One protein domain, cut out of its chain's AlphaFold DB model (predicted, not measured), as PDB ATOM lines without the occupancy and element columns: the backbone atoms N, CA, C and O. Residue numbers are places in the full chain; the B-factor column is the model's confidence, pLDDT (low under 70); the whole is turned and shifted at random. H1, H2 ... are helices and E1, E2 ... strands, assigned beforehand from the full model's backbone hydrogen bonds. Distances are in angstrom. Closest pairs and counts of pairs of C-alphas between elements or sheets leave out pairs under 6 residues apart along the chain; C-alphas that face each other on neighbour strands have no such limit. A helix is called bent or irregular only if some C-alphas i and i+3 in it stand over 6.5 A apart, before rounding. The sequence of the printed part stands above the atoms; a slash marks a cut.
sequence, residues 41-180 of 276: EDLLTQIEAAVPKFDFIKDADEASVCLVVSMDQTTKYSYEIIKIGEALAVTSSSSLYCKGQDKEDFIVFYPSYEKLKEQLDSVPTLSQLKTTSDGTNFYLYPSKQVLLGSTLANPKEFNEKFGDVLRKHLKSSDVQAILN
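This is residues 41 to 180 of the 276 residues of an uncharacterized protein of Candidatus Woesearchaeota archaeon (UniProt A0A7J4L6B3). A strongly twisted slab of five strands has helices H1 and H3 over one face, while a helical hairpin, H5 and H6, sits off the sheet at one end of the domain, where H5 packs on the short H2. The 140 printed residues hold six named helices and five named strands, in the order H1 H2 E1 E2 E3 E4 H3 H4 E5 H5 H6, a mixed class. The mixed sheet runs E3 E2 E1 E4 E5. The whole is compact, with a radius of gyration of the C-alphas of 14.3 A, and rounded, spanning 38 by 33 by 28 A.

E1, residues 64 to 70, E2, residues 76 to 84, and E3, residues 87 to 93, form a meander, each strand the antiparallel neighbour of the one before; E1 and E2 are a hairpin, as are E2 and E3. N 67 and O 79 are 2.8 A apart, and N 82 and O 89 2.9 A. E4, residues 106 to 110, is parallel to E1, with N 68 and O 108 at 2.8 A. E5, residues 139 to 141, is an edge strand antiparallel to E4, with N 109 and O 139 at 2.8 A. H1, residues 41 to 53, is over E3 and E2 at a height over the sheet of 8.7 A; its closest C-alphas to E3 are Glu 48 and Val 90, 6.1 A. H3, residues 113 to 121, is on the same face, over E4, and only just stands up from the sheet, at 40.2 degrees. H1, with residues 46 to 50 alone, and H3 only just touch, with 3 pairs of C-alphas within 8 A; the closest are Ala 50 and Leu 120, 6.0 A. H2, residues 55 to 59, only grazes the sheet. H5, residues 155 to 169, touches H2 with residues 165 to 169 alone; the closest C-alphas are Asp 59 and Val 165, 5.7 A. H5 and H6, residues 172 to 179, touch at a shallow tilt of 27 degrees, opposite ways, closest at C-alphas 155 and 179, 6.1 A. H4, residues 128 to 131, touches no helix and is not on the sheet. In H3 and H6 every O i to N i+4 pair is within hydrogen-bond range; H1 has 7 of 9, H5 9 of 11 and H2 0 of 1, with 1 of 2 O i to N i+3 pairs; H4 is too short for an i+4 pair.

E2 is 26.4 A long, E1 19.8 A, H1 19.6 A, E3 19.0 A and H5 18.2 A. H1 begins at C-alpha 41 (61.641, -31.832, 105.398), and H6 ends at C-alpha 179 (33.655, -10.354, 115.221). H1 is irregular, but only just, with C-alphas 49 and 52 6.7 A apart; H5 is irregular, with C-alphas 161 and 164 7.6 A apart.

The two C-alphas farthest apart, Thr 74 and Ser 172, are 40.7 A apart. The printed part has no cut. The links E3 to E4 and E5 to H5 are long. The mean pLDDT of the printed part is 78.6, and it is under 70 at residue 56, residues 122 to 139, residues 148 to 151, residue 170 and residues 172 to 180.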
ATOM      1  N   GLU A  41      62.070 -31.414 106.741       90.19
ATOM      2  CA  GLU A  41      61.641 -31.832 105.398       90.19
ATOM      3  C   GLU A  41      60.559 -32.924 105.458       90.19
ATOM      4  O   GLU A  41      59.561 -32.858 104.734       90.19
ATOM      5  N   ASP A  42      60.681 -33.864 106.403       88.94
ATOM      6  CA  ASP A  42      59.637 -34.862 106.673       88.94
ATOM      7  C   ASP A  42      58.331 -34.191 107.110       88.94
ATOM      8  O   ASP A  42      57.234 -34.592 106.715       88.94
ATOM      9  N   LEU A  43      58.445 -33.153 107.939       89.12
ATOM     10  CA  LEU A  43      57.310 -32.358 108.390       89.12
ATOM     11  C   LEU A  43      56.708 -31.515 107.272       89.12
ATOM     12  O   LEU A  43      55.484 -31.456 107.177       89.12
ATOM     13  N   LEU A  44      57.537 -30.920 106.407       91.56
ATOM     14  CA  LEU A  44      57.052 -30.189 105.235       91.56
ATOM     15  C   LEU A  44      56.139 -31.085 104.392       91.56
ATOM     16  O   LEU A  44      54.995 -30.724 104.133       91.56
ATOM     17  N   THR A  45      56.608 -32.292 104.074       89.94
ATOM     18  CA  THR A  45      55.859 -33.271 103.271       89.94
ATOM     19  C   THR A  45      54.531 -33.665 103.935       89.94
ATOM     20  O   THR A  45      53.497 -33.784 103.276       89.94
ATOM     21  N   GLN A  46      54.532 -33.858 105.258       89.31
ATOM     22  CA  GLN A  46      53.316 -34.190 106.008       89.31
ATOM     23  C   GLN A  46      52.305 -33.038 106.023       89.31
ATOM     24  O   GLN A  46      51.109 -33.265 105.832       89.31
ATOM     25  N   ILE A  47      52.779 -31.807 106.224       89.06
ATOM     26  CA  ILE A  47      51.943 -30.605 106.215       89.06
ATOM     27  C   ILE A  47      51.361 -30.395 104.811       89.06
ATOM     28  O   ILE A  47      50.150 -30.231 104.682       89.06
ATOM     29  N   GLU A  48      52.170 -30.497 103.755       90.06
ATOM     30  CA  GLU A  48      51.717 -30.410 102.358       90.06
ATOM     31  C   GLU A  48      50.605 -31.413 102.030       90.06
ATOM     32  O   GLU A  48      49.634 -31.070 101.354       90.06
ATOM     33  N   ALA A  49      50.693 -32.638 102.552       86.88
ATOM     34  CA  ALA A  49      49.669 -33.661 102.348       86.88
ATOM     35  C   ALA A  49      48.380 -33.421 103.163       86.88
ATOM     36  O   ALA A  49      47.307 -33.917 102.796       86.88
ATOM     37  N   ALA A  50      48.468 -32.706 104.287       84.69
ATOM     38  CA  ALA A  50      47.357 -32.503 105.215       84.69
ATOM     39  C   ALA A  50      46.603 -31.187 104.982       84.69
ATOM     40  O   ALA A  50      45.374 -31.180 105.011       84.69
ATOM     41  N   VAL A  51      47.314 -30.095 104.699       82.69
ATOM     42  CA  VAL A  51      46.758 -28.740 104.532       82.69
ATOM     43  C   VAL A  51      45.616 -28.671 103.506       82.69
ATOM     44  O   VAL A  51      44.598 -28.052 103.822       82.69
ATOM     45  N   PRO A  52      45.664 -29.350 102.337       81.88
ATOM     46  CA  PRO A  52      44.537 -29.383 101.402       81.88
ATOM     47  C   PRO A  52      43.248 -29.973 101.984       81.88
ATOM     48  O   PRO A  52      42.172 -29.759 101.431       81.88
ATOM     49  N   LYS A  53      43.326 -30.746 103.074       78.38
ATOM     50  CA  LYS A  53      42.161 -31.335 103.750       78.38
ATOM     51  C   LYS A  53      41.501 -30.351 104.712       78.38
ATOM     52  O   LYS A  53      40.365 -30.587 105.102       78.38
ATOM     53  N   PHE A  54      42.178 -29.264 105.085       75.75
ATOM     54  CA  PHE A  54      41.660 -28.294 106.043       75.75
ATOM     55  C   PHE A  54      40.653 -27.378 105.354       75.75
ATOM     56  O   PHE A  54      41.003 -26.562 104.500       75.75
ATOM     57  N   ASP A  55      39.386 -27.500 105.741       70.19
ATOM     58  CA  ASP A  55      38.289 -26.814 105.055       70.19
ATOM     59  C   ASP A  55      38.399 -25.285 105.118       70.19
ATOM     60  O   ASP A  55      38.032 -24.601 104.167       70.19
ATOM     61  N   PHE A  56      38.992 -24.738 106.180       69.69
ATOM     62  CA  PHE A  56      39.192 -23.294 106.294       69.69
ATOM     63  C   PHE A  56      40.255 -22.753 105.331       69.69
ATOM     64  O   PHE A  56      40.115 -21.632 104.850       69.69
ATOM     65  N   ILE A  57      41.293 -23.537 105.021       73.50
ATOM     66  CA  ILE A  57      42.376 -23.108 104.125       73.50
ATOM     67  C   ILE A  57      41.879 -23.087 102.685       73.50
ATOM     68  O   ILE A  57      42.218 -22.170 101.947       73.50
ATOM     69  N   LYS A  58      41.009 -24.029 102.301       71.50
ATOM     70  CA  LYS A  58      40.377 -24.044 100.969       71.50
ATOM     71  C   LYS A  58      39.638 -22.742 100.659       71.50
ATOM     72  O   LYS A  58      39.653 -22.280  99.521       71.50
ATOM     73  N   ASP A  59      38.992 -22.154 101.658       75.25
ATOM     74  CA  ASP A  59      38.179 -20.953 101.483       75.25
ATOM     75  C   ASP A  59      38.943 -19.646 101.774       75.25
ATOM     76  O   ASP A  59      38.497 -18.586 101.340       75.25
ATOM     77  N   ALA A  60      40.086 -19.700 102.466       74.88
ATOM     78  CA  ALA A  60      40.880 -18.534 102.864       74.88
ATOM     79  C   ALA A  60      41.926 -18.146 101.801       74.88
ATOM     80  O   ALA A  60      43.128 -18.340 101.985       74.88
ATOM     81  N   ASP A  61      41.460 -17.607 100.673       81.50
ATOM     82  CA  ASP A  61      42.346 -17.143  99.599       81.50
ATOM     83  C   ASP A  61      43.225 -15.959 100.035       81.50
ATOM     84  O   ASP A  61      42.796 -15.107 100.816       81.50
ATOM     85  N   GLU A  62      44.473 -15.934  99.563       84.12
ATOM     86  CA  GLU A  62      45.510 -14.950  99.914       84.12
ATOM     87  C   GLU A  62      45.782 -14.816 101.426       84.12
ATOM     88  O   GLU A  62      46.363 -13.827 101.889       84.12
ATOM     89  N   ALA A  63      45.342 -15.789 102.225       84.44
ATOM     90  CA  ALA A  63      45.662 -15.849 103.640       84.44
ATOM     91  C   ALA A  63      47.124 -16.265 103.813       84.44
ATOM     92  O   ALA A  63      47.542 -17.296 103.283       84.44
ATOM     93  N   SER A  64      47.879 -15.471 104.572       89.19
ATOM     94  CA  SER A  64      49.251 -15.807 104.966       89.19
ATOM     95  C   SER A  64      49.234 -16.399 106.371       89.19
ATOM     96  O   SER A  64      48.940 -15.693 107.342       89.19
ATOM     97  N   VAL A  65      49.478 -17.706 106.476       89.50
ATOM     98  CA  VAL A  65      49.495 -18.426 107.754       89.50
ATOM     99  C   VAL A  65      50.902 -18.937 108.016       89.50
ATOM    100  O   VAL A  65      51.416 -19.758 107.260       89.50
ATOM    101  N   CYS A  66      51.498 -18.512 109.127       91.81
ATOM    102  CA  CYS A  66      52.747 -19.088 109.606       91.81
ATOM    103  C   CYS A  66      52.464 -20.153 110.663       91.81
ATOM    104  O   CYS A  66      51.933 -19.865 111.739       91.81
ATOM    105  N   LEU A  67      52.825 -21.393 110.358       91.38
ATOM    106  CA  LEU A  67      52.727 -22.526 111.265       91.38
ATOM    107  C   LEU A  67      54.091 -22.758 111.914       91.38
ATOM    108  O   LEU A  67      55.076 -22.980 111.220       91.38
ATOM    109  N   VAL A  68      54.143 -22.736 113.241       90.75
ATOM    110  CA  VAL A  68      55.358 -22.949 114.033       90.75
ATOM    111  C   VAL A  68      55.190 -24.213 114.868       90.75
ATOM    112  O   VAL A  68      54.203 -24.350 115.583       90.75
ATOM    113  N   VAL A  69      56.155 -25.125 114.809       90.62
ATOM    114  CA  VAL A  69      56.145 -26.405 115.531       90.62
ATOM    115  C   VAL A  69      57.354 -26.463 116.449       90.62
ATOM    116  O   VAL A  69      58.484 -26.348 115.975       90.62
ATOM    117  N   SER A  70      57.139 -26.652 117.752       89.31
ATOM    118  CA  SER A  70      58.230 -27.021 118.658       89.31
ATOM    119  C   SER A  70      58.526 -28.510 118.512       89.31
ATOM    120  O   SER A  70      57.627 -29.337 118.629       89.31
ATOM    121  N   MET A  71      59.789 -28.852 118.276       87.50
ATOM    122  CA  MET A  71      60.257 -30.243 118.309       87.50
ATOM    123  C   MET A  71      60.790 -30.607 119.690       87.50
ATOM    124  O   MET A  71      60.631 -31.730 120.152       87.50
ATOM    125  N   ASP A  72      61.407 -29.631 120.349       84.38
ATOM    126  CA  ASP A  72      61.906 -29.710 121.714       84.38
ATOM    127  C   ASP A  72      61.949 -28.287 122.317       84.38
ATOM    128  O   ASP A  72      61.334 -27.356 121.783       84.38
ATOM    129  N   GLN A  73      62.651 -28.106 123.440       80.25
ATOM    130  CA  GLN A  73      62.779 -26.812 124.128       80.25
ATOM    131  C   GLN A  73      63.552 -25.749 123.320       80.25
ATOM    132  O   GLN A  73      63.448 -24.556 123.603       80.25
ATOM    133  N   THR A  74      64.331 -26.167 122.324       81.56
ATOM    134  CA  THR A  74      65.277 -25.339 121.558       81.56
ATOM    135  C   THR A  74      65.016 -25.348 120.054       81.56
ATOM    136  O   THR A  74      65.226 -24.335 119.386       81.56
ATOM    137  N   THR A  75      64.520 -26.461 119.518       87.19
ATOM    138  CA  THR A  75      64.300 -26.665 118.091       87.19
ATOM    139  C   THR A  75      62.865 -26.315 117.734       87.19
ATOM    140  O   THR A  75      61.915 -26.908 118.251       87.19
ATOM    141  N   LYS A  76      62.711 -25.372 116.802       92.06
ATOM    142  CA  LYS A  76      61.423 -24.993 116.219       92.06
ATOM    143  C   LYS A  76      61.517 -24.985 114.701       92.06
ATOM    144  O   LYS A  76      62.515 -24.510 114.158       92.06
ATOM    145  N   TYR A  77      60.472 -25.463 114.040       94.44
ATOM    146  CA  TYR A  77      60.334 -25.396 112.589       94.44
ATOM    147  C   TYR A  77      59.138 -24.544 112.203       94.44
ATOM    148  O   TYR A  77      58.094 -24.603 112.853       94.44
ATOM    149  N   SER A  78      59.304 -23.763 111.143       94.81
ATOM    150  CA  SER A  78      58.304 -22.811 110.680       94.81
ATOM    151  C   SER A  78      57.946 -23.085 109.231       94.81
ATOM    152  O   SER A  78      58.829 -23.322 108.404       94.81
ATOM    153  N   TYR A  79      56.659 -23.005 108.922       94.12
ATOM    154  CA  TYR A  79      56.107 -23.285 107.607       94.12
ATOM    155  C   TYR A  79      55.129 -22.187 107.229       94.12
ATOM    156  O   TYR A  79      54.145 -21.944 107.927       94.12
ATOM    157  N   GLU A  80      55.406 -21.525 106.118       93.81
ATOM    158  CA  GLU A  80      54.486 -20.582 105.514       93.81
ATOM    159  C   GLU A  80      53.474 -21.342 104.661       93.81
ATOM    160  O   GLU A  80      53.857 -22.169 103.835       93.81
ATOM    161  N   ILE A  81      52.193 -21.051 104.864       91.69
ATOM    162  CA  ILE A  81      51.084 -21.612 104.103       91.69
ATOM    163  C   ILE A  81      50.351 -20.454 103.434       91.69
ATOM    164  O   ILE A  81      49.837 -19.562 104.113       91.69
ATOM    165  N   ILE A  82      50.292 -20.489 102.103       90.31
ATOM    166  CA  ILE A  82      49.584 -19.496 101.294       90.31
ATOM    167  C   ILE A  82      48.734 -20.213 100.260       90.31
ATOM    168  O   ILE A  82      49.209 -21.091  99.536       90.31
ATOM    169  N   LYS A  83      47.481 -19.783 100.146       86.12
ATOM    170  CA  LYS A  83      46.597 -20.172  99.052       86.12
ATOM    171  C   LYS A  83      46.416 -19.007  98.080       86.12
ATOM    172  O   LYS A  83      46.159 -17.890  98.514       86.12
ATOM    173  N   ILE A  84      46.553 -19.268  96.780       84.19
ATOM    174  CA  ILE A  84      46.299 -18.301  95.704       84.19
ATOM    175  C   ILE A  84      45.448 -18.990  94.635       84.19
ATOM    176  O   ILE A  84      45.944 -19.809  93.856       84.19
ATOM    177  N   GLY A  85      44.154 -18.674  94.594       82.38
ATOM    178  CA  GLY A  85      43.199 -19.337  93.714       82.38
ATOM    179  C   GLY A  85      43.072 -20.825  94.047       82.38
ATOM    180  O   GLY A  85      42.661 -21.195  95.144       82.38
ATOM    181  N   GLU A  86      43.406 -21.696  93.097       82.50
ATOM    182  CA  GLU A  86      43.430 -23.154  93.312       82.50
ATOM    183  C   GLU A  86      44.796 -23.667  93.788       82.50
ATOM    184  O   GLU A  86      44.912 -24.817  94.211       82.50
ATOM    185  N   ALA A  87      45.836 -22.829  93.733       84.25
ATOM    186  CA  ALA A  87      47.173 -23.210  94.150       84.25
ATOM    187  C   ALA A  87      47.329 -23.060  95.667       84.25
ATOM    188  O   ALA A  87      46.964 -22.040  96.251       84.25
ATOM    189  N   LEU A  88      47.925 -24.071  96.289       88.06
ATOM    190  CA  LEU A  88      48.358 -24.048  97.677       88.06
ATOM    191  C   LEU A  88      49.876 -24.211  97.698       88.06
ATOM    192  O   LEU A  88      50.402 -25.169  97.132       88.06
ATOM    193  N   ALA A  89      50.562 -23.288  98.360       90.06
ATOM    194  CA  ALA A  89      51.992 -23.354  98.600       90.06
ATOM    195  C   ALA A  89      52.242 -23.531 100.097       90.06
ATOM    196  O   ALA A  89      51.713 -22.775 100.915       90.06
ATOM    197  N   VAL A  90      53.065 -24.522 100.435       92.06
ATOM    198  CA  VAL A  90      53.662 -24.664 101.760       92.06
ATOM    199  C   VAL A  90      55.167 -24.520 101.579       92.06
ATOM    200  O   VAL A  90      55.740 -25.062 100.639       92.06
ATOM    201  N   THR A  91      55.828 -23.725 102.411       92.94
ATOM    202  CA  THR A  91      57.275 -23.503 102.288       92.94
ATOM    203  C   THR A  91      57.904 -23.446 103.666       92.94
ATOM    204  O   THR A  91      57.388 -22.780 104.561       92.94
ATOM    205  N   SER A  92      59.020 -24.148 103.859       92.88
ATOM    206  CA  SER A  92      59.783 -24.049 105.101       92.88
ATOM    207  C   SER A  92      60.448 -22.676 105.218       92.88
ATOM    208  O   SER A  92      60.922 -22.099 104.238       92.88
ATOM    209  N   SER A  93      60.495 -22.143 106.436       90.94
ATOM    210  CA  SER A  93      61.167 -20.886 106.744       90.94
ATOM    211  C   SER A  93      62.298 -21.112 107.737       90.94
ATOM    212  O   SER A  93      62.164 -21.858 108.706       90.94
ATOM    213  N   SER A  94      63.412 -20.414 107.518       86.75
ATOM    214  CA  SER A  94      64.514 -20.328 108.480       86.75
ATOM    215  C   SER A  94      64.237 -19.339 109.618       86.75
ATOM    216  O   SER A  94      64.972 -19.308 110.604       86.75
ATOM    217  N   SER A  95      63.194 -18.516 109.491       89.00
ATOM    218  CA  SER A  95      62.773 -17.566 110.514       89.00
ATOM    219  C   SER A  95      61.661 -18.162 111.384       89.00
ATOM    220  O   SER A  95      60.820 -18.938 110.924       89.00
ATOM    221  N   LEU A  96      61.605 -17.755 112.655       86.38
ATOM    222  CA  LEU A  96      60.559 -18.221 113.570       86.38
ATOM    223  C   LEU A  96      59.153 -17.792 113.119       86.38
ATOM    224  O   LEU A  96      58.197 -18.526 113.322       86.38
ATOM    225  N   TYR A  97      59.030 -16.617 112.503       86.50
ATOM    226  CA  TYR A  97      57.744 -16.030 112.123       86.50
ATOM    227  C   TYR A  97      57.616 -15.851 110.615       86.50
ATOM    228  O   TYR A  97      57.161 -14.800 110.191       86.50
ATOM    229  N   CYS A  98      58.049 -16.827 109.813       91.62
ATOM    230  CA  CYS A  98      57.927 -16.817 108.350       91.62
ATOM    231  C   CYS A  98      58.368 -15.467 107.721       91.62
ATOM    232  O   CYS A  98      59.572 -15.234 107.572       91.62
ATOM    233  N   LYS A  99      57.455 -14.529 107.428       89.19
ATOM    234  CA  LYS A  99      57.784 -13.178 106.918       89.19
ATOM    235  C   LYS A  99      57.873 -12.065 107.970       89.19
ATOM    236  O   LYS A  99      58.415 -10.995 107.666       89.19
ATOM    237  N   GLY A 100      57.349 -12.286 109.171       86.31
ATOM    238  CA  GLY A 100      57.314 -11.341 110.288       86.31
ATOM    239  C   GLY A 100      55.937 -11.252 110.946       86.31
ATOM    240  O   GLY A 100      54.905 -11.405 110.296       86.31
ATOM    241  N   GLN A 101      55.921 -10.960 112.246       83.38
ATOM    242  CA  GLN A 101      54.702 -10.946 113.058       83.38
ATOM    243  C   GLN A 101      53.633  -9.954 112.567       83.38
ATOM    244  O   GLN A 101      52.441 -10.213 112.667       83.38
ATOM    245  N   ASP A 102      54.061  -8.832 112.006       83.75
ATOM    246  CA  ASP A 102      53.228  -7.758 111.464       83.75
ATOM    247  C   ASP A 102      52.723  -8.019 110.034       83.75
ATOM    248  O   ASP A 102      51.894  -7.265 109.523       83.75
ATOM    249  N   LYS A 103      53.222  -9.074 109.377       88.19
ATOM    250  CA  LYS A 103      52.907  -9.399 107.978       88.19
ATOM    251  C   LYS A 103      52.017 -10.620 107.833       88.19
ATOM    252  O   LYS A 103      51.201 -10.650 106.916       88.19
ATOM    253  N   GLU A 104      52.177 -11.604 108.712       86.88
ATOM    254  CA  GLU A 104      51.342 -12.802 108.702       86.88
ATOM    255  C   GLU A 104      49.926 -12.466 109.157       86.88
ATOM    256  O   GLU A 104      49.742 -11.805 110.183       86.88
ATOM    257  N   ASP A 105      48.920 -12.956 108.431       88.12
ATOM    258  CA  ASP A 105      47.538 -12.816 108.882       88.12
ATOM    259  C   ASP A 105      47.333 -13.609 110.175       88.12
ATOM    260  O   ASP A 105      46.709 -13.109 111.108       88.12
ATOM    261  N   PHE A 106      47.914 -14.812 110.250       85.88
ATOM    262  CA  PHE A 106      47.833 -15.679 111.421       85.88
ATOM    263  C   PHE A 106      49.165 -16.357 111.719       85.88
ATOM    264  O   PHE A 106      49.878 -16.788 110.814       85.88
ATOM    265  N   ILE A 107      49.452 -16.529 113.009       85.12
ATOM    266  CA  ILE A 107      50.562 -17.356 113.483       85.12
ATOM    267  C   ILE A 107      49.994 -18.438 114.391       85.12
ATOM    268  O   ILE A 107      49.364 -18.139 115.406       85.12
ATOM    269  N   VAL A 108      50.218 -19.694 114.016       85.44
ATOM    270  CA  VAL A 108      49.726 -20.878 114.723       85.44
ATOM    271  C   VAL A 108      50.921 -21.618 115.308       85.44
ATOM    272  O   VAL A 108      51.769 -22.100 114.565       85.44
ATOM    273  N   PHE A 109      50.999 -21.713 116.632       85.12
ATOM    274  CA  PHE A 109      52.089 -22.374 117.343       85.12
ATOM    275  C   PHE A 109      51.640 -23.709 117.938       85.12
ATOM    276  O   PHE A 109      50.749 -23.736 118.784       85.12
ATOM    277  N   TYR A 110      52.299 -24.797 117.554       86.38
ATOM    278  CA  TYR A 110      52.144 -26.121 118.150       86.38
ATOM    279  C   TYR A 110      53.259 -26.356 119.178       86.38
ATOM    280  O   TYR A 110      54.440 -26.254 118.827       86.38
ATOM    281  N   PRO A 111      52.920 -26.685 120.438       83.88
ATOM    282  CA  PRO A 111      53.901 -26.848 121.507       83.88
ATOM    283  C   PRO A 111      54.731 -28.132 121.379       83.88
ATOM    284  O   PRO A 111      55.788 -28.211 121.996       83.88
ATOM    285  N   SER A 112      54.282 -29.117 120.594       85.69
ATOM    286  CA  SER A 112      55.058 -30.315 120.268       85.69
ATOM    287  C   SER A 112      54.666 -30.898 118.904       85.69
ATOM    288  O   SER A 112      53.597 -30.588 118.363       85.69
ATOM    289  N   TYR A 113      55.509 -31.781 118.361       85.94
ATOM    290  CA  TYR A 113      55.201 -32.543 117.148       85.94
ATOM    291  C   TYR A 113      53.973 -33.446 117.321       85.94
ATOM    292  O   TYR A 113      53.141 -33.538 116.424       85.94
ATOM    293  N   GLU A 114      53.825 -34.083 118.479       85.25
ATOM    294  CA  GLU A 114      52.709 -34.978 118.788       85.25
ATOM    295  C   GLU A 114      51.380 -34.229 118.698       85.25
ATOM    296  O   GLU A 114      50.421 -34.745 118.128       85.25
ATOM    297  N   LYS A 115      51.350 -32.976 119.169       84.50
ATOM    298  CA  LYS A 115      50.168 -32.113 119.092       84.50
ATOM    299  C   LYS A 115      49.805 -31.707 117.678       84.50
ATOM    300  O   LYS A 115      48.628 -31.724 117.319       84.50
ATOM    301  N   LEU A 116      50.806 -31.410 116.853       85.00
ATOM    302  CA  LEU A 116      50.573 -31.237 115.425       85.00
ATOM    303  C   LEU A 116      50.020 -32.532 114.818       85.00
ATOM    304  O   LEU A 116      49.016 -32.493 114.115       85.00
ATOM    305  N   LYS A 117      50.636 -33.680 115.107       83.56
ATOM    306  CA  LYS A 117      50.262 -34.973 114.530       83.56
ATOM    307  C   LYS A 117      48.835 -35.395 114.889       83.56
ATOM    308  O   LYS A 117      48.098 -35.795 113.993       83.56
ATOM    309  N   GLU A 118      48.419 -35.238 116.148       80.75
ATOM    310  CA  GLU A 118      47.024 -35.433 116.585       80.75
ATOM    311  C   GLU A 118      46.044 -34.644 115.696       80.75
ATOM    312  O   GLU A 118      44.968 -35.132 115.331       80.75
ATOM    313  N   GLN A 119      46.439 -33.432 115.299       76.62
ATOM    314  CA  GLN A 119      45.653 -32.591 114.410       76.62
ATOM    315  C   GLN A 119      45.784 -32.965 112.928       76.62
ATOM    316  O   GLN A 119      44.799 -32.836 112.217       76.62
ATOM    317  N   LEU A 120      46.946 -33.404 112.437       78.81
ATOM    318  CA  LEU A 120      47.115 -33.823 111.035       78.81
ATOM    319  C   LEU A 120      46.388 -35.143 110.729       78.81
ATOM    320  O   LEU A 120      45.895 -35.331 109.614       78.81
ATOM    321  N   ASP A 121      46.332 -36.048 111.710       73.62
ATOM    322  CA  ASP A 121      45.639 -37.337 111.614       73.62
ATOM    323  C   ASP A 121      44.109 -37.171 111.694       73.62
ATOM    324  O   ASP A 121      43.353 -38.014 111.201       73.62
ATOM    325  N   SER A 122      43.639 -36.064 112.272       66.81
ATOM    326  CA  SER A 122      42.240 -35.645 112.225       66.81
ATOM    327  C   SER A 122      42.017 -34.633 111.092       66.81
ATOM    328  O   SER A 122      42.944 -34.011 110.595       66.81
ATOM    329  N   VAL A 123      40.787 -34.475 110.598       64.75
ATOM    330  CA  VAL A 123      40.464 -33.336 109.720       64.75
ATOM    331  C   VAL A 123      40.005 -32.206 110.645       64.75
ATOM    332  O   VAL A 123      38.867 -32.272 111.119       64.75
ATOM    333  N   PRO A 124      40.858 -31.214 110.974       59.38
ATOM    334  CA  PRO A 124      40.491 -30.158 111.896       59.38
ATOM    335  C   PRO A 124      39.358 -29.326 111.310       59.38
ATOM    336  O   PRO A 124      39.468 -28.720 110.243       59.38
ATOM    337  N   THR A 125      38.262 -29.267 112.052       60.16
ATOM    338  CA  THR A 125      37.173 -28.331 111.798       60.16
ATOM    339  C   THR A 125      37.487 -26.993 112.460       60.16
ATOM    340  O   THR A 125      38.078 -26.926 113.538       60.16
ATOM    341  N   LEU A 126      37.002 -25.903 111.869       59.62
ATOM    342  CA  LEU A 126      37.107 -24.549 112.432       59.62
ATOM    343  C   LEU A 126      36.503 -24.441 113.853       59.62
ATOM    344  O   LEU A 126      36.842 -23.541 114.614       59.62
ATOM    345  N   SER A 127      35.628 -25.378 114.235       55.72
ATOM    346  CA  SER A 127      35.084 -25.487 115.595       55.72
ATOM    347  C   SER A 127      36.067 -26.109 116.590       55.72
ATOM    348  O   SER A 127      36.078 -25.699 117.747       55.72
ATOM    349  N   GLN A 128      36.925 -27.039 116.155       54.56
ATOM    350  CA  GLN A 128      37.989 -27.607 116.992       54.56
ATOM    351  C   GLN A 128      39.084 -26.584 117.302       54.56
ATOM    352  O   GLN A 128      39.700 -26.667 118.360       54.56
ATOM    353  N   LEU A 129      39.250 -25.568 116.444       54.47
ATOM    354  CA  LEU A 129      40.132 -24.431 116.716       54.47
ATOM    355  C   LEU A 129      39.668 -23.580 117.919       54.47
ATOM    356  O   LEU A 129      40.460 -22.813 118.451       54.47
ATOM    357  N   LYS A 130      38.397 -23.695 118.349       49.22
ATOM    358  CA  LYS A 130      37.860 -22.999 119.538       49.22
ATOM    359  C   LYS A 130      38.066 -23.775 120.836       49.22
ATOM    360  O   LYS A 130      38.137 -23.172 121.899       49.22
ATOM    361  N   THR A 131      38.076 -25.106 120.761       42.12
ATOM    362  CA  THR A 131      38.141 -25.997 121.932       42.12
ATOM    363  C   THR A 131      39.557 -26.242 122.433       42.12
ATOM    364  O   THR A 131      39.722 -26.836 123.488       42.12
ATOM    365  N   THR A 132      40.572 -25.736 121.737       48.91
ATOM    366  CA  THR A 132      41.960 -25.679 122.218       48.91
ATOM    367  C   THR A 132      42.183 -24.592 123.275       48.91
ATOM    368  O   THR A 132      43.315 -24.201 123.531       48.91
ATOM    369  N   SER A 133      41.118 -24.088 123.906       41.12
ATOM    370  CA  SER A 133      41.150 -23.038 124.930       41.12
ATOM    371  C   SER A 133      41.906 -23.418 126.210       41.12
ATOM    372  O   SER A 133      42.148 -22.553 127.042       41.12
ATOM    373  N   ASP A 134      42.273 -24.689 126.390       47.94
ATOM    374  CA  ASP A 134      43.210 -25.139 127.426       47.94
ATOM    375  C   ASP A 134      44.692 -24.981 127.012       47.94
ATOM    376  O   ASP A 134      45.586 -25.240 127.813       47.94
ATOM    377  N   GLY A 135      44.963 -24.558 125.770       51.50
ATOM    378  CA  GLY A 135      46.301 -24.423 125.196       51.50
ATOM    379  C   GLY A 135      46.970 -25.755 124.845       51.50
ATOM    380  O   GLY A 135      48.147 -25.782 124.487       51.50
ATOM    381  N   THR A 136      46.280 -26.891 124.947       57.00
ATOM    382  CA  THR A 136      46.986 -28.181 124.918       57.00
ATOM    383  C   THR A 136      47.444 -28.603 123.525       57.00
ATOM    384  O   THR A 136      48.428 -29.333 123.430       57.00
ATOM    385  N   ASN A 137      46.802 -28.128 122.450       63.78
ATOM    386  CA  ASN A 137      47.111 -28.580 121.084       63.78
ATOM    387  C   ASN A 137      47.812 -27.524 120.218       63.78
ATOM    388  O   ASN A 137      48.790 -27.846 119.551       63.78
ATOM    389  N   PHE A 138      47.350 -26.271 120.222       69.88
ATOM    390  CA  PHE A 138      48.032 -25.161 119.549       69.88
ATOM    391  C   PHE A 138      47.591 -23.808 120.124       69.88
ATOM    392  O   PHE A 138      46.547 -23.705 120.769       69.88
ATOM    393  N   TYR A 139      48.365 -22.763 119.836       69.88
ATOM    394  CA  TYR A 139      48.128 -21.385 120.255       69.88
ATOM    395  C   TYR A 139      48.096 -20.451 119.047       69.88
ATOM    396  O   TYR A 139      48.921 -20.575 118.142       69.88
ATOM    397  N   LEU A 140      47.193 -19.470 119.056       73.81
ATOM    398  CA  LEU A 140      47.261 -18.345 118.125       73.81
ATOM    399  C   LEU A 140      48.163 -17.264 118.719       73.81
ATOM    400  O   LEU A 140      47.837 -16.664 119.743       73.81
ATOM    401  N   TYR A 141      49.312 -17.042 118.089       75.19
ATOM    402  CA  TYR A 141      50.242 -15.988 118.488       75.19
ATOM    403  C   TYR A 141      49.767 -14.631 117.961       75.19
ATOM    404  O   TYR A 141      49.031 -14.573 116.966       75.19
ATOM    405  N   PRO A 142      50.202 -13.522 118.590       76.31
ATOM    406  CA  PRO A 142      49.926 -12.212 118.038       76.31
ATOM    407  C   PRO A 142      50.490 -12.118 116.616       76.31
ATOM    408  O   PRO A 142      51.561 -12.653 116.342       76.31
ATOM    409  N   SER A 143      49.754 -11.480 115.723       82.19
ATOM    410  CA  SER A 143      49.943 -11.421 114.275       82.19
ATOM    411  C   SER A 143      49.279 -10.146 113.735       82.19
ATOM    412  O   SER A 143      48.780  -9.327 114.514       82.19
ATOM    413  N   LYS A 144      49.200  -9.976 112.412       86.31
ATOM    414  CA  LYS A 144      48.473  -8.853 111.809       86.31
ATOM    415  C   LYS A 144      46.995  -8.825 112.220       86.31
ATOM    416  O   LYS A 144      46.451  -7.743 112.421       86.31
ATOM    417  N   GLN A 145      46.340  -9.987 112.338       82.88
ATOM    418  CA  GLN A 145      44.901 -10.057 112.638       82.88
ATOM    419  C   GLN A 145      44.593 -10.253 114.126       82.88
ATOM    420  O   GLN A 145      43.508  -9.881 114.573       82.88
ATOM    421  N   VAL A 146      45.521 -10.822 114.899       75.88
ATOM    422  CA  VAL A 146      45.295 -11.230 116.294       75.88
ATOM    423  C   VAL A 146      46.309 -10.544 117.210       75.88
ATOM    424  O   VAL A 146      47.500 -10.589 116.959       75.88
ATOM    425  N   LEU A 147      45.864  -9.919 118.293       71.94
ATOM    426  CA  LEU A 147      46.700  -9.331 119.341       71.94
ATOM    427  C   LEU A 147      46.868 -10.303 120.520       71.94
ATOM    428  O   LEU A 147      46.269 -11.380 120.569       71.94
ATOM    429  N   LEU A 148      47.672  -9.901 121.508       65.06
ATOM    430  CA  LEU A 148      47.766 -10.599 122.794       65.06
ATOM    431  C   LEU A 148      46.376 -10.774 123.428       65.06
ATOM    432  O   LEU A 148      45.531  -9.883 123.349       65.06
ATOM    433  N   GLY A 149      46.140 -11.936 124.040       57.53
ATOM    434  CA  GLY A 149      44.831 -12.285 124.602       57.53
ATOM    435  C   GLY A 149      43.759 -12.585 123.548       57.53
ATOM    436  O   GLY A 149      42.575 -12.474 123.840       57.53
ATOM    437  N   SER A 150      44.158 -12.921 122.314       62.94
ATOM    438  CA  SER A 150      43.252 -13.329 121.228       62.94
ATOM    439  C   SER A 150      42.258 -12.250 120.772       62.94
ATOM    440  O   SER A 150      41.243 -12.554 120.148       62.94
ATOM    441  N   THR A 151      42.554 -10.978 121.042       66.75
ATOM    442  CA  THR A 151      41.749  -9.843 120.562       66.75
ATOM    443  C   THR A 151      42.036  -9.574 119.087       66.75
ATOM    444  O   THR A 151      43.189  -9.615 118.675       66.75
ATOM    445  N   LEU A 152      41.028  -9.263 118.271       77.12
ATOM    446  CA  LEU A 152      41.259  -8.899 116.867       77.12
ATOM    447  C   LEU A 152      41.902  -7.507 116.753       77.12
ATOM    448  O   LEU A 152      41.376  -6.537 117.298       77.12
ATOM    449  N   ALA A 153      43.002  -7.401 116.004       76.31
ATOM    450  CA  ALA A 153      43.718  -6.140 115.792       76.31
ATOM    451  C   ALA A 153      42.899  -5.143 114.956       76.31
ATOM    452  O   ALA A 153      42.816  -3.961 115.286       76.31
ATOM    453  N   ASN A 154      42.261  -5.635 113.889       80.94
ATOM    454  CA  ASN A 154      41.380  -4.856 113.023       80.94
ATOM    455  C   ASN A 154      40.119  -5.670 112.671       80.94
ATOM    456  O   ASN A 154      40.074  -6.321 111.626       80.94
ATOM    457  N   PRO A 155      39.069  -5.637 113.515       79.94
ATOM    458  CA  PRO A 155      37.859  -6.440 113.311       79.94
ATOM    459  C   PRO A 155      37.163  -6.195 111.965       79.94
ATOM    460  O   PRO A 155      36.541  -7.103 111.413       79.94
ATOM    461  N   LYS A 156      37.265  -4.972 111.428       81.38
ATOM    462  CA  LYS A 156      36.646  -4.604 110.151       81.38
ATOM    463  C   LYS A 156      37.364  -5.275 108.981       81.38
ATOM    464  O   LYS A 156      36.717  -5.985 108.219       81.38
ATOM    465  N   GLU A 157      38.679  -5.084 108.877       84.44
ATOM    466  CA  GLU A 157      39.509  -5.713 107.839       84.44
ATOM    467  C   GLU A 157      39.438  -7.241 107.930       84.44
ATOM    468  O   GLU A 157      39.260  -7.923 106.923       84.44
ATOM    469  N   PHE A 158      39.478  -7.775 109.152       83.56
ATOM    470  CA  PHE A 158      39.310  -9.199 109.400       83.56
ATOM    471  C   PHE A 158      37.975  -9.727 108.857       83.56
ATOM    472  O   PHE A 158      37.945 -10.751 108.179       83.56
ATOM    473  N   ASN A 159      36.860  -9.036 109.117       82.06
ATOM    474  CA  ASN A 159      35.556  -9.451 108.599       82.06
ATOM    475  C   ASN A 159      35.460  -9.319 107.072       82.06
ATOM    476  O   ASN A 159      34.826 -10.160 106.439       82.06
ATOM    477  N   GLU A 160      36.058  -8.282 106.487       84.81
ATOM    478  CA  GLU A 160      36.090  -8.097 105.031       84.81
ATOM    479  C   GLU A 160      36.866  -9.226 104.340       84.81
ATOM    480  O   GLU A 160      36.407  -9.731 103.319       84.81
ATOM    481  N   LYS A 161      37.990  -9.672 104.921       83.06
ATOM    482  CA  LYS A 161      38.841 -10.718 104.331       83.06
ATOM    483  C   LYS A 161      38.393 -12.144 104.675       83.06
ATOM    484  O   LYS A 161      38.370 -13.011 103.809       83.06
ATOM    485  N   PHE A 162      38.023 -12.404 105.928       83.38
ATOM    486  CA  PHE A 162      37.777 -13.759 106.445       83.38
ATOM    487  C   PHE A 162      36.327 -14.012 106.862       83.38
ATOM    488  O   PHE A 162      35.959 -15.152 107.150       83.38
ATOM    489  N   GLY A 163      35.474 -12.986 106.899       80.06
ATOM    490  CA  GLY A 163      34.107 -13.113 107.405       80.06
ATOM    491  C   GLY A 163      33.267 -14.129 106.632       80.06
ATOM    492  O   GLY A 163      32.539 -14.907 107.247       80.06
ATOM    493  N   ASP A 164      33.385 -14.164 105.303       82.81
ATOM    494  CA  ASP A 164      32.657 -15.131 104.469       82.81
ATOM    495  C   ASP A 164      33.137 -16.564 104.696       82.81
ATOM    496  O   ASP A 164      32.319 -17.477 104.812       82.81
ATOM    497  N   VAL A 165      34.450 -16.756 104.848       81.38
ATOM    498  CA  VAL A 165      35.055 -18.049 105.189       81.38
ATOM    499  C   VAL A 165      34.527 -18.545 106.531       81.38
ATOM    500  O   VAL A 165      34.052 -19.672 106.647       81.38
ATOM    501  N   LEU A 166      34.526 -17.683 107.548       76.81
ATOM    502  CA  LEU A 166      34.031 -18.035 108.876       76.81
ATOM    503  C   LEU A 166      32.536 -18.359 108.861       76.81
ATOM    504  O   LEU A 166      32.127 -19.328 109.492       76.81
ATOM    505  N   ARG A 167      31.717 -17.601 108.122       79.50
ATOM    506  CA  ARG A 167      30.268 -17.853 108.003       79.50
ATOM    507  C   ARG A 167      29.927 -19.169 107.305       79.50
ATOM    508  O   ARG A 167      28.858 -19.709 107.575       79.50
ATOM    509  N   LYS A 168      30.807 -19.690 106.444       79.50
ATOM    510  CA  LYS A 168      30.637 -21.013 105.819       79.50
ATOM    511  C   LYS A 168      30.837 -22.161 106.810       79.50
ATOM    512  O   LYS A 168      30.150 -23.172 106.715       79.50
ATOM    513  N   HIS A 169      31.757 -21.993 107.759       73.19
ATOM    514  CA  HIS A 169      32.241 -23.082 108.618       73.19
ATOM    515  C   HIS A 169      31.791 -22.986 110.078       73.19
ATOM    516  O   HIS A 169      31.889 -23.959 110.825       73.19
ATOM    517  N   LEU A 170      31.305 -21.821 110.506       69.06
ATOM    518  CA  LEU A 170      30.863 -21.555 111.869       69.06
ATOM    519  C   LEU A 170      29.401 -21.111 111.897       69.06
ATOM    520  O   LEU A 170      28.907 -20.423 111.005       69.06
ATOM    521  N   LYS A 171      28.712 -21.441 112.994       70.81
ATOM    522  CA  LYS A 171      27.376 -20.902 113.270       70.81
ATOM    523  C   LYS A 171      27.441 -19.380 113.355       70.81
ATOM    524  O   LYS A 171      28.379 -18.828 113.930       70.81
ATOM    525  N   SER A 172      26.404 -18.700 112.867       64.94
ATOM    526  CA  SER A 172      26.338 -17.233 112.867       64.94
ATOM    527  C   SER A 172      26.530 -16.622 114.260       64.94
ATOM    528  O   SER A 172      27.141 -15.565 114.365       64.94
ATOM    529  N   SER A 173      26.079 -17.296 115.327       62.28
ATOM    530  CA  SER A 173      26.310 -16.883 116.722       62.28
ATOM    531  C   SER A 173      27.791 -16.785 117.076       62.28
ATOM    532  O   SER A 173      28.212 -15.854 117.755       62.28
ATOM    533  N   ASP A 174      28.586 -17.731 116.591       63.88
ATOM    534  CA  ASP A 174      29.992 -17.844 116.952       63.88
ATOM    535  C   ASP A 174      30.847 -16.903 116.110       63.88
ATOM    536  O   ASP A 174      31.816 -16.336 116.602       63.88
ATOM    537  N   VAL A 175      30.454 -16.703 114.849       62.91
ATOM    538  CA  VAL A 175      31.037 -15.664 113.998       62.91
ATOM    539  C   VAL A 175      30.825 -14.299 114.647       62.91
ATOM    540  O   VAL A 175      31.776 -13.543 114.781       62.91
ATOM    541  N   GLN A 176      29.616 -13.996 115.126       62.81
ATOM    542  CA  GLN A 176      29.344 -12.723 115.802       62.81
ATOM    543  C   GLN A 176      30.140 -12.557 117.105       62.81
ATOM    544  O   GLN A 176      30.608 -11.458 117.379       62.81
ATOM    545  N   ALA A 177      30.353 -13.632 117.871       64.38
ATOM    546  CA  ALA A 177      31.186 -13.593 119.075       64.38
ATOM    547  C   ALA A 177      32.666 -13.288 118.769       64.38
ATOM    548  O   ALA A 177      33.297 -12.540 119.508       64.38
ATOM    549  N   ILE A 178      33.204 -13.827 117.666       64.44
ATOM    550  CA  ILE A 178      34.571 -13.536 117.198       64.44
ATOM    551  C   ILE A 178      34.666 -12.102 116.654       64.44
ATOM    552  O   ILE A 178      35.629 -11.394 116.931       64.44
ATOM    553  N   LEU A 179      33.663 -11.662 115.887       64.56
ATOM    554  CA  LEU A 179      33.655 -10.354 115.221       64.56
ATOM    555  C   LEU A 179      33.321  -9.180 116.151       64.56
ATOM    556  O   LEU A 179      33.654  -8.039 115.834       64.56
ATOM    557  N   ASN A 180      32.656  -9.435 117.280       64.44
ATOM    558  CA  ASN A 180      32.252  -8.412 118.236       64.44
ATOM    559  C   ASN A 180      32.676  -8.801 119.665       64.44
ATOM    560  O   ASN A 180      31.849  -9.242 120.467       64.44
TER     561      ASN A 180